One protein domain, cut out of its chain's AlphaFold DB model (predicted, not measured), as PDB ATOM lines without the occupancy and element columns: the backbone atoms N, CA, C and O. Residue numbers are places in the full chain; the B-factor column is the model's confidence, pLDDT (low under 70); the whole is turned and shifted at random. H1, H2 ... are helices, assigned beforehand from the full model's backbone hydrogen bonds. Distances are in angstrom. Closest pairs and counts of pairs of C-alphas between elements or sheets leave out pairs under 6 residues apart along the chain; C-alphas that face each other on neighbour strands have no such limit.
ATOM      1  N   GLN A 205      45.832 -59.518  14.715       90.56
ATOM      2  CA  GLN A 205      46.016 -59.887  16.118       90.56
ATOM      3  C   GLN A 205      45.789 -58.685  17.047       90.56
ATOM      4  O   GLN A 205      45.106 -58.802  18.068       90.56
ATOM      5  N   ARG A 206      46.282 -57.499  16.666       91.19
ATOM      6  CA  ARG A 206      46.019 -56.248  17.388       91.19
ATOM      7  C   ARG A 206      44.523 -55.919  17.442       91.19
ATOM      8  O   ARG A 206      44.023 -55.576  18.513       91.19
ATOM      9  N   ARG A 207      43.794 -56.059  16.326       93.50
ATOM     10  CA  ARG A 207      42.331 -55.862  16.293       93.50
ATOM     11  C   ARG A 207      41.605 -56.820  17.232       93.50
ATOM     12  O   ARG A 207      40.759 -56.378  18.006       93.50
ATOM     13  N   ARG A 208      41.968 -58.106  17.229       91.62
ATOM     14  CA  ARG A 208      41.368 -59.120  18.114       91.62
ATOM     15  C   ARG A 208      41.569 -58.795  19.590       91.62
ATOM     16  O   ARG A 208      40.604 -58.840  20.353       91.62
ATOM     17  N   MET A 209      42.783 -58.408  19.979       90.94
ATOM     18  CA  MET A 209      43.084 -58.008  21.357       90.94
ATOM     19  C   MET A 209      42.310 -56.746  21.769       90.94
ATOM     20  O   MET A 209      41.776 -56.686  22.876       90.94
ATOM     21  N   SER A 210      42.172 -55.768  20.867       95.12
ATOM     22  CA  SER A 210      41.378 -54.551  21.101       95.12
ATOM     23  C   SER A 210      39.879 -54.844  21.269       95.12
ATOM     24  O   SER A 210      39.254 -54.398  22.235       95.12
ATOM     25  N   MET A 211      39.291 -55.667  20.393       94.06
ATOM     26  CA  MET A 211      37.889 -56.091  20.513       94.06
ATOM     27  C   MET A 211      37.635 -56.901  21.790       94.06
ATOM     28  O   MET A 211      36.597 -56.768  22.432       94.06
ATOM     29  N   GLN A 212      38.590 -57.736  22.196       92.44
ATOM     30  CA  GLN A 212      38.483 -58.482  23.446       92.44
ATOM     31  C   GLN A 212      38.547 -57.557  24.669       92.44
ATOM     32  O   GLN A 212      37.810 -57.769  25.633       92.44
ATOM     33  N   SER A 213      39.396 -56.527  24.622       93.75
ATOM     34  CA  SER A 213      39.500 -55.510  25.671       93.75
ATOM     35  C   SER A 213      38.215 -54.683  25.795       93.75
ATOM     36  O   SER A 213      37.655 -54.564  26.883       93.75
ATOM     37  N   SER A 214      37.674 -54.193  24.675       94.31
ATOM     38  CA  SER A 214      36.407 -53.442  24.653       94.31
ATOM     39  C   SER A 214      35.210 -54.280  25.111       94.31
ATOM     40  O   SER A 214      34.355 -53.774  25.835       94.31
ATOM     41  N   LEU A 215      35.167 -55.576  24.783       94.19
ATOM     42  CA  LEU A 215      34.128 -56.476  25.284       94.19
ATOM     43  C   LEU A 215      34.225 -56.696  26.803       94.19
ATOM     44  O   LEU A 215      33.194 -56.737  27.472       94.19
ATOM     45  N   LYS A 216      35.441 -56.790  27.360       93.25
ATOM     46  CA  LYS A 216      35.639 -56.818  28.821       93.25
ATOM     47  C   LYS A 216      35.168 -55.525  29.482       93.25
ATOM     48  O   LYS A 216      34.492 -55.585  30.502       93.25
ATOM     49  N   LEU A 217      35.476 -54.371  28.892       95.38
ATOM     50  CA  LEU A 217      35.002 -53.083  29.401       95.38
ATOM     51  C   LEU A 217      33.470 -52.992  29.374       95.38
ATOM     52  O   LEU A 217      32.864 -52.524  30.332       95.38
ATOM     53  N   LEU A 218      32.832 -53.466  28.301       93.94
ATOM     54  CA  LEU A 218      31.373 -53.500  28.218       93.94
ATOM     55  C   LEU A 218      30.766 -54.403  29.298       93.94
ATOM     56  O   LEU A 218      29.779 -54.023  29.922       93.94
ATOM     57  N   GLN A 219      31.369 -55.569  29.543       93.06
ATOM     58  CA  GLN A 219      30.956 -56.464  30.623       93.06
ATOM     59  C   GLN A 219      31.032 -55.770  31.990       93.06
ATOM     60  O   GLN A 219      30.077 -55.852  32.761       93.06
ATOM     61  N   GLU A 220      32.120 -55.046  32.257       93.94
ATOM     62  CA  GLU A 220      32.296 -54.267  33.486       93.94
ATOM     63  C   GLU A 220      31.226 -53.173  33.627       93.94
ATOM     64  O   GLU A 220      30.576 -53.058  34.662       93.94
ATOM     65  N   LEU A 221      30.969 -52.402  32.566       93.00
ATOM     66  CA  LEU A 221      29.959 -51.337  32.578       93.00
ATOM     67  C   LEU A 221      28.538 -51.869  32.803       93.00
ATOM     68  O   LEU A 221      27.751 -51.241  33.515       93.00
ATOM     69  N   VAL A 222      28.206 -53.018  32.210       91.69
ATOM     70  CA  VAL A 222      26.917 -53.692  32.417       91.69
ATOM     71  C   VAL A 222      26.765 -54.119  33.878       91.69
ATOM     72  O   VAL A 222      25.740 -53.811  34.487       91.69
ATOM     73  N   LEU A 223      27.785 -54.757  34.460       89.12
ATOM     74  CA  LEU A 223      27.774 -55.169  35.867       89.12
ATOM     75  C   LEU A 223      27.651 -53.965  36.805       89.12
ATOM     76  O   LEU A 223      26.774 -53.936  37.671       89.12
ATOM     77  N   GLN A 224      28.452 -52.926  36.573       91.12
ATOM     78  CA  GLN A 224      28.411 -51.705  37.369       91.12
ATOM     79  C   GLN A 224      27.032 -51.025  37.307       91.12
ATOM     80  O   GLN A 224      26.566 -50.450  38.293       91.12
ATOM     81  N   ASN A 225      26.354 -51.063  36.155       88.56
ATOM     82  CA  ASN A 225      25.010 -50.507  36.038       88.56
ATOM     83  C   ASN A 225      23.965 -51.341  36.795       88.56
ATOM     84  O   ASN A 225      23.133 -50.763  37.494       88.56
ATOM     85  N   GLN A 226      24.039 -52.673  36.714       85.06
ATOM     86  CA  GLN A 226      23.163 -53.567  37.478       85.06
ATOM     87  C   GLN A 226      23.309 -53.329  38.986       85.06
ATOM     88  O   GLN A 226      22.308 -53.163  39.682       85.06
ATOM     89  N   GLU A 227      24.539 -53.203  39.487       84.06
ATOM     90  CA  GLU A 227      24.790 -52.913  40.901       84.06
ATOM     91  C   GLU A 227      24.216 -51.550  41.328       84.06
ATOM     92  O   GLU A 227      23.548 -51.449  42.362       84.06
ATOM     93  N   LYS A 228      24.383 -50.509  40.498       82.19
ATOM     94  CA  LYS A 228      23.786 -49.181  40.733       82.19
ATOM     95  C   LYS A 228      22.256 -49.233  40.788       82.19
ATOM     96  O   LYS A 228      21.665 -48.514  41.594       82.19
ATOM     97  N   ARG A 229      21.606 -50.069  39.970       73.94
ATOM     98  CA  ARG A 229      20.145 -50.259  40.013       73.94
ATOM     99  C   ARG A 229      19.699 -50.935  41.307       73.94
ATOM    100  O   ARG A 229      18.838 -50.395  41.993       73.94
ATOM    101  N   ILE A 230      20.361 -52.022  41.699       73.00
ATOM    102  CA  ILE A 230      20.056 -52.751  42.942       73.00
ATOM    103  C   ILE A 230      20.318 -51.867  44.177       73.00
ATOM    104  O   ILE A 230      19.610 -51.951  45.180       73.00
ATOM    105  N   GLY A 231      21.332 -50.999  44.132       67.00
ATOM    106  CA  GLY A 231      21.607 -50.016  45.185       67.00
ATOM    107  C   GLY A 231      20.534 -48.926  45.303       67.00
ATOM    108  O   GLY A 231      20.174 -48.546  46.416       67.00
ATOM    109  N   ARG A 232      19.981 -48.447  44.179       60.03
ATOM    110  CA  ARG A 232      18.853 -47.497  44.183       60.03
ATOM    111  C   ARG A 232      17.561 -48.150  44.673       60.03
ATOM    112  O   ARG A 232      16.883 -47.562  45.506       60.03
ATOM    113  N   GLU A 233      17.257 -49.367  44.233       57.09
ATOM    114  CA  GLU A 233      16.053 -50.102  44.651       57.09
ATOM    115  C   GLU A 233      16.078 -50.439  46.150       57.09
ATOM    116  O   GLU A 233      15.093 -50.206  46.846       57.09
ATOM    117  N   ARG A 234      17.230 -50.850  46.702       56.78
ATOM    118  CA  ARG A 234      17.390 -51.056  48.154       56.78
ATOM    119  C   ARG A 234      17.238 -49.778  48.985       56.78
ATOM    120  O   ARG A 234      16.859 -49.865  50.146       56.78
ATOM    121  N   LYS A 258      29.542 -63.877  25.187       89.50
ATOM    122  CA  LYS A 258      29.831 -62.619  24.468       89.50
ATOM    123  C   LYS A 258      28.562 -62.003  23.864       89.50
ATOM    124  O   LYS A 258      28.367 -60.796  23.938       89.50
ATOM    125  N   ALA A 259      27.666 -62.839  23.336       91.19
ATOM    126  CA  ALA A 259      26.380 -62.398  22.800       91.19
ATOM    127  C   ALA A 259      25.430 -61.853  23.884       91.19
ATOM    128  O   ALA A 259      24.655 -60.940  23.618       91.19
ATOM    129  N   ALA A 260      25.481 -62.383  25.111       89.75
ATOM    130  CA  ALA A 260      24.707 -61.851  26.233       89.75
ATOM    131  C   ALA A 260      25.227 -60.468  26.652       89.75
ATOM    132  O   ALA A 260      24.437 -59.535  26.715       89.75
ATOM    133  N   VAL A 261      26.550 -60.305  26.793       91.81
ATOM    134  CA  VAL A 261      27.177 -59.007  27.116       91.81
ATOM    135  C   VAL A 261      26.806 -57.928  26.094       91.81
ATOM    136  O   VAL A 261      26.498 -56.800  26.469       91.81
ATOM    137  N   LEU A 262      26.779 -58.268  24.802       95.12
ATOM    138  CA  LEU A 262      26.373 -57.330  23.751       95.12
ATOM    139  C   LEU A 262      24.886 -56.953  23.839       95.12
ATOM    140  O   LEU A 262      24.546 -55.779  23.691       95.12
ATOM    141  N   ARG A 263      23.997 -57.921  24.107       94.00
ATOM    142  CA  ARG A 263      22.560 -57.655  24.291       94.00
ATOM    143  C   ARG A 263      22.298 -56.771  25.509       94.00
ATOM    144  O   ARG A 263      21.549 -55.800  25.394       94.00
ATOM    145  N   ASP A 264      22.949 -57.065  26.630       92.50
ATOM    146  CA  ASP A 264      22.828 -56.289  27.865       92.50
ATOM    147  C   ASP A 264      23.416 -54.886  27.693       92.50
ATOM    148  O   ASP A 264      22.815 -53.904  28.125       92.50
ATOM    149  N   GLY A 265      24.536 -54.762  26.976       94.94
ATOM    150  CA  GLY A 265      25.112 -53.478  26.584       94.94
ATOM    151  C   GLY A 265      24.159 -52.637  25.732       94.94
ATOM    152  O   GLY A 265      23.970 -51.451  25.997       94.94
ATOM    153  N   ALA A 266      23.488 -53.246  24.751       95.88
ATOM    154  CA  ALA A 266      22.484 -52.556  23.942       95.88
ATOM    155  C   ALA A 266      21.273 -52.108  24.782       95.88
ATOM    156  O   ALA A 266      20.765 -51.002  24.596       95.88
ATOM    157  N   ALA A 267      20.819 -52.939  25.726       93.31
ATOM    158  CA  ALA A 267      19.754 -52.576  26.662       93.31
ATOM    159  C   ALA A 267      20.173 -51.433  27.602       93.31
ATOM    160  O   ALA A 267      19.392 -50.506  27.819       93.31
ATOM    161  N   LEU A 268      21.414 -51.455  28.092       94.88
ATOM    162  CA  LEU A 268      21.997 -50.390  28.900       94.88
ATOM    163  C   LEU A 268      22.028 -49.062  28.137       94.88
ATOM    164  O   LEU A 268      21.581 -48.049  28.669       94.88
ATOM    165  N   ILE A 269      22.488 -49.064  26.884       96.12
ATOM    166  CA  ILE A 269      22.499 -47.865  26.036       96.12
ATOM    167  C   ILE A 269      21.079 -47.316  25.864       96.12
ATOM    168  O   ILE A 269      20.876 -46.113  26.013       96.12
ATOM    169  N   ARG A 270      20.086 -48.175  25.592       96.56
ATOM    170  CA  ARG A 270      18.678 -47.747  25.491       96.56
ATOM    171  C   ARG A 270      18.175 -47.130  26.795       96.56
ATOM    172  O   ARG A 270      17.569 -46.066  26.761       96.56
ATOM    173  N   SER A 271      18.469 -47.749  27.938       94.75
ATOM    174  CA  SER A 271      18.078 -47.225  29.254       94.75
ATOM    175  C   SER A 271      18.750 -45.888  29.576       94.75
ATOM    176  O   SER A 271      18.098 -44.981  30.094       94.75
ATOM    177  N   GLN A 272      20.033 -45.735  29.243       95.75
ATOM    178  CA  GLN A 272      20.757 -44.478  29.424       95.75
ATOM    179  C   GLN A 272      20.205 -43.371  28.527       95.75
ATOM    180  O   GLN A 272      20.067 -42.246  28.995       95.75
ATOM    181  N   ARG A 273      19.852 -43.685  27.272       96.88
ATOM    182  CA  ARG A 273      19.187 -42.742  26.361       96.88
ATOM    183  C   ARG A 273      17.832 -42.306  26.915       96.88
ATOM    184  O   ARG A 273      17.660 -41.124  27.149       96.88
ATOM    185  N   ALA A 274      16.971 -43.250  27.295       96.19
ATOM    186  CA  ALA A 274      15.679 -42.929  27.905       96.19
ATOM    187  C   ALA A 274      15.813 -42.077  29.185       96.19
ATOM    188  O   ALA A 274      15.029 -41.163  29.409       96.19
ATOM    189  N   THR A 275      16.831 -42.340  30.017       95.81
ATOM    190  CA  THR A 275      17.108 -41.518  31.210       95.81
ATOM    191  C   THR A 275      17.538 -40.102  30.830       95.81
ATOM    192  O   THR A 275      17.142 -39.151  31.497       95.81
ATOM    193  N   ARG A 276      18.357 -39.942  29.781       97.69
ATOM    194  CA  ARG A 276      18.723 -38.618  29.264       97.69
ATOM    195  C   ARG A 276      17.495 -37.876  28.753       97.69
ATOM    196  O   ARG A 276      17.283 -36.759  29.190       97.69
ATOM    197  N   ASP A 277      16.666 -38.528  27.942       97.44
ATOM    198  CA  ASP A 277      15.448 -37.930  27.388       97.44
ATOM    199  C   ASP A 277      14.491 -37.485  28.511       97.44
ATOM    200  O   ASP A 277      13.945 -36.384  28.474       97.44
ATOM    201  N   GLN A 278      14.349 -38.297  29.567       97.31
ATOM    202  CA  GLN A 278      13.578 -37.936  30.760       97.31
ATOM    203  C   GLN A 278      14.156 -36.708  31.481       97.31
ATOM    204  O   GLN A 278      13.405 -35.829  31.902       97.31
ATOM    205  N   LEU A 279      15.479 -36.644  31.658       97.62
ATOM    206  CA  LEU A 279      16.131 -35.502  32.301       97.62
ATOM    207  C   LEU A 279      16.032 -34.237  31.442       97.62
ATOM    208  O   LEU A 279      15.796 -33.166  31.987       97.62
ATOM    209  N   ASP A 280      16.167 -34.356  30.124       97.94
ATOM    210  CA  ASP A 280      16.038 -33.239  29.186       97.94
ATOM    211  C   ASP A 280      14.597 -32.694  29.174       97.94
ATOM    212  O   ASP A 280      14.393 -31.475  29.177       97.94
ATOM    213  N   ALA A 281      13.590 -33.572  29.267       97.62
ATOM    214  CA  ALA A 281      12.195 -33.174  29.449       97.62
ATOM    215  C   ALA A 281      11.978 -32.430  30.780       97.62
ATOM    216  O   ALA A 281      11.341 -31.377  30.795       97.62
ATOM    217  N   GLU A 282      12.553 -32.916  31.885       97.88
ATOM    218  CA  GLU A 282      12.447 -32.259  33.195       97.88
ATOM    219  C   GLU A 282      13.168 -30.903  33.223       97.88
ATOM    220  O   GLU A 282      12.632 -29.926  33.740       97.88
ATOM    221  N   ILE A 283      14.352 -30.800  32.608       98.06
ATOM    222  CA  ILE A 283      15.065 -29.526  32.441       98.06
ATOM    223  C   ILE A 283      14.201 -28.539  31.654       98.06
ATOM    224  O   ILE A 283      14.103 -27.372  32.032       98.06
ATOM    225  N   THR A 284      13.570 -28.995  30.573       97.62
ATOM    226  CA  THR A 284      12.694 -28.156  29.744       97.62
ATOM    227  C   THR A 284      11.472 -27.689  30.535       97.62
ATOM    228  O   THR A 284      11.153 -26.501  30.519       97.62
ATOM    229  N   ARG A 285      10.838 -28.587  31.300       98.12
ATOM    230  CA  ARG A 285       9.712 -28.263  32.186       98.12
ATOM    231  C   ARG A 285      10.094 -27.218  33.236       98.12
ATOM    232  O   ARG A 285       9.382 -26.234  33.401       98.12
ATOM    233  N   LEU A 286      11.222 -27.410  33.918       98.25
ATOM    234  CA  LEU A 286      11.711 -26.484  34.945       98.25
ATOM    235  C   LEU A 286      12.086 -25.117  34.364       98.25
ATOM    236  O   LEU A 286      11.880 -24.100  35.020       98.25
ATOM    237  N   ARG A 287      12.614 -25.068  33.135       97.81
ATOM    238  CA  ARG A 287      12.860 -23.802  32.429       97.81
ATOM    239  C   ARG A 287      11.558 -23.067  32.120       97.81
ATOM    240  O   ARG A 287      11.473 -21.886  32.409       97.81
ATOM    241  N   ALA A 288      10.535 -23.768  31.632       96.94
ATOM    242  CA  ALA A 288       9.225 -23.161  31.403       96.94
ATOM    243  C   ALA A 288       8.588 -22.636  32.705       96.94
ATOM    244  O   ALA A 288       7.977 -21.570  32.713       96.94
ATOM    245  N   GLU A 289       8.761 -23.349  33.822       97.69
ATOM    246  CA  GLU A 289       8.320 -22.897  35.147       97.69
ATOM    247  C   GLU A 289       9.078 -21.640  35.602       97.69
ATOM    248  O   GLU A 289       8.462 -20.693  36.091       97.69
ATOM    249  N   LEU A 290      10.398 -21.595  35.385       96.75
ATOM    250  CA  LEU A 290      11.218 -20.412  35.646       96.75
ATOM    251  C   LEU A 290      10.744 -19.213  34.820       96.75
ATOM    252  O   LEU A 290      10.576 -18.134  35.380       96.75
ATOM    253  N   ASP A 291      10.505 -19.403  33.523       95.31
ATOM    254  CA  ASP A 291      10.051 -18.344  32.621       95.31
ATOM    255  C   ASP A 291       8.654 -17.844  33.019       95.31
ATOM    256  O   ASP A 291       8.425 -16.639  33.105       95.31
ATOM    257  N   SER A 292       7.735 -18.751  33.369       96.31
ATOM    258  CA  SER A 292       6.408 -18.391  33.882       96.31
ATOM    259  C   SER A 292       6.484 -17.620  35.200       96.31
ATOM    260  O   SER A 292       5.731 -16.666  35.405       96.31
ATOM    261  N   LEU A 293       7.360 -18.036  36.116       96.38
ATOM    262  CA  LEU A 293       7.536 -17.351  37.387       96.38
ATOM    263  C   LEU A 293       8.162 -15.975  37.163       96.38
ATOM    264  O   LEU A 293       7.701 -14.998  37.749       96.38
ATOM    265  N   GLN A 294       9.153 -15.884  36.282       94.38
ATOM    266  CA  GLN A 294       9.785 -14.629  35.905       94.38
ATOM    267  C   GLN A 294       8.776 -13.660  35.289       94.38
ATOM    268  O   GLN A 294       8.758 -12.493  35.665       94.38
ATOM    269  N   GLU A 295       7.880 -14.139  34.427       93.44
ATOM    270  CA  GLU A 295       6.786 -13.332  33.885       93.44
ATOM    271  C   GLU A 295       5.851 -12.835  34.995       93.44
ATOM    272  O   GLU A 295       5.511 -11.656  35.045       93.44
ATOM    273  N   SER A 296       5.493 -13.690  35.958       93.12
ATOM    274  CA  SER A 296       4.656 -13.276  37.095       93.12
ATOM    275  C   SER A 296       5.341 -12.237  37.996       93.12
ATOM    276  O   SER A 296       4.693 -11.310  38.491       93.12
ATOM    277  N   VAL A 297       6.659 -12.365  38.182       90.00
ATOM    278  CA  VAL A 297       7.481 -11.417  38.936       90.00
ATOM    279  C   VAL A 297       7.556 -10.100  38.184       90.00
ATOM    280  O   VAL A 297       7.304  -9.066  38.789       90.00
ATOM    281  N   ASN A 298       7.825 -10.122  36.881       83.75
ATOM    282  CA  ASN A 298       7.855  -8.927  36.044       83.75
ATOM    283  C   ASN A 298       6.495  -8.222  36.040       83.75
ATOM    284  O   ASN A 298       6.437  -7.034  36.325       83.75
ATOM    285  N   ALA A 299       5.389  -8.952  35.876       83.81
ATOM    286  CA  ALA A 299       4.040  -8.397  35.954       83.81
ATOM    287  C   ALA A 299       3.719  -7.783  37.330       83.81
ATOM    288  O   ALA A 299       2.935  -6.837  37.431       83.81
ATOM    289  N   CYS A 300       4.294  -8.315  38.412       80.62
ATOM    290  CA  CYS A 300       4.215  -7.704  39.738       80.62
ATOM    291  C   CYS A 300       5.087  -6.444  39.815       80.62
ATOM    292  O   CYS A 300       4.623  -5.395  40.256       80.62
ATOM    293  N   CYS A 301       6.323  -6.522  39.332       74.25
ATOM    294  CA  CYS A 301       7.267  -5.416  39.284       74.25
ATOM    295  C   CYS A 301       6.770  -4.251  38.421       74.25
ATOM    296  O   CYS A 301       7.000  -3.120  38.812       74.25
ATOM    297  N   ASP A 302       6.045  -4.493  37.328       74.38
ATOM    298  CA  ASP A 302       5.445  -3.461  36.470       74.38
ATOM    299  C   ASP A 302       4.284  -2.732  37.156       74.38
ATOM    300  O   ASP A 302       4.022  -1.550  36.914       74.38
ATOM    301  N   LYS A 303       3.578  -3.427  38.054       73.44
ATOM    302  CA  LYS A 303       2.561  -2.815  38.922       73.44
ATOM    303  C   LYS A 303       3.201  -1.991  40.032       73.44
ATOM    304  O   LYS A 303       2.559  -1.092  40.579       73.44
ATOM    305  N   LEU A 304       4.453  -2.290  40.363       69.31
ATOM    306  CA  LEU A 304       5.247  -1.533  41.306       69.31
ATOM    307  C   LEU A 304       6.023  -0.430  40.560       69.31
ATOM    308  O   LEU A 304       6.359  -0.540  39.386       69.31
TER     309      LEU A 304
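This is residues 205 to 234 and 258 to 304 of the 408 residues of the protein "BHLH domain-containing protein" of Hydatigena taeniaeformis (UniProt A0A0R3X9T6). A long helix, H2, crosses the middle of a shorter one, H1, near H2's own beginning, making a lopsided X. The free part of H2, residues 273 to 303, sticks out as one long arm that makes the length, and both ends of H1 stand free. The printed part has 77 residues, with two named helices in the order H1, H2 and no named strand; it is all helix and extended, with a radius of gyration of the C-alphas of 22.2 A and spans of 75 by 34 by 14 A.

Find C-alpha 258 at (29.831, -62.619, 24.468); from there H2, residues 258 to 303, runs 67.3 A to C-alpha 303 at (2.561, -2.815, 38.922). H1, residues 205 to 234, begins at C-alpha 205 at (46.016, -59.887, 16.118) and is 43.9 A long.

Look at residues 258 to 268 of H2 and 215 to 225 of H1, where alone the helices touch; the closest C-alphas, of Val 261 and Gln 219, are 5.7 A apart. They run the same way at a steep tilt of 55 degrees. Every O i to N i+4 pair is within hydrogen-bond range in H1, and 41 of 42 in H2.

The C-alphas of Gln 205 and Leu 304, the two farthest apart, are 75.5 A apart. Residues 235 to 257 are not printed; C-alphas 234 and 258 are 29.1 A apart across this cut. The pLDDT is under 70 at residues 231 to 234 and 304.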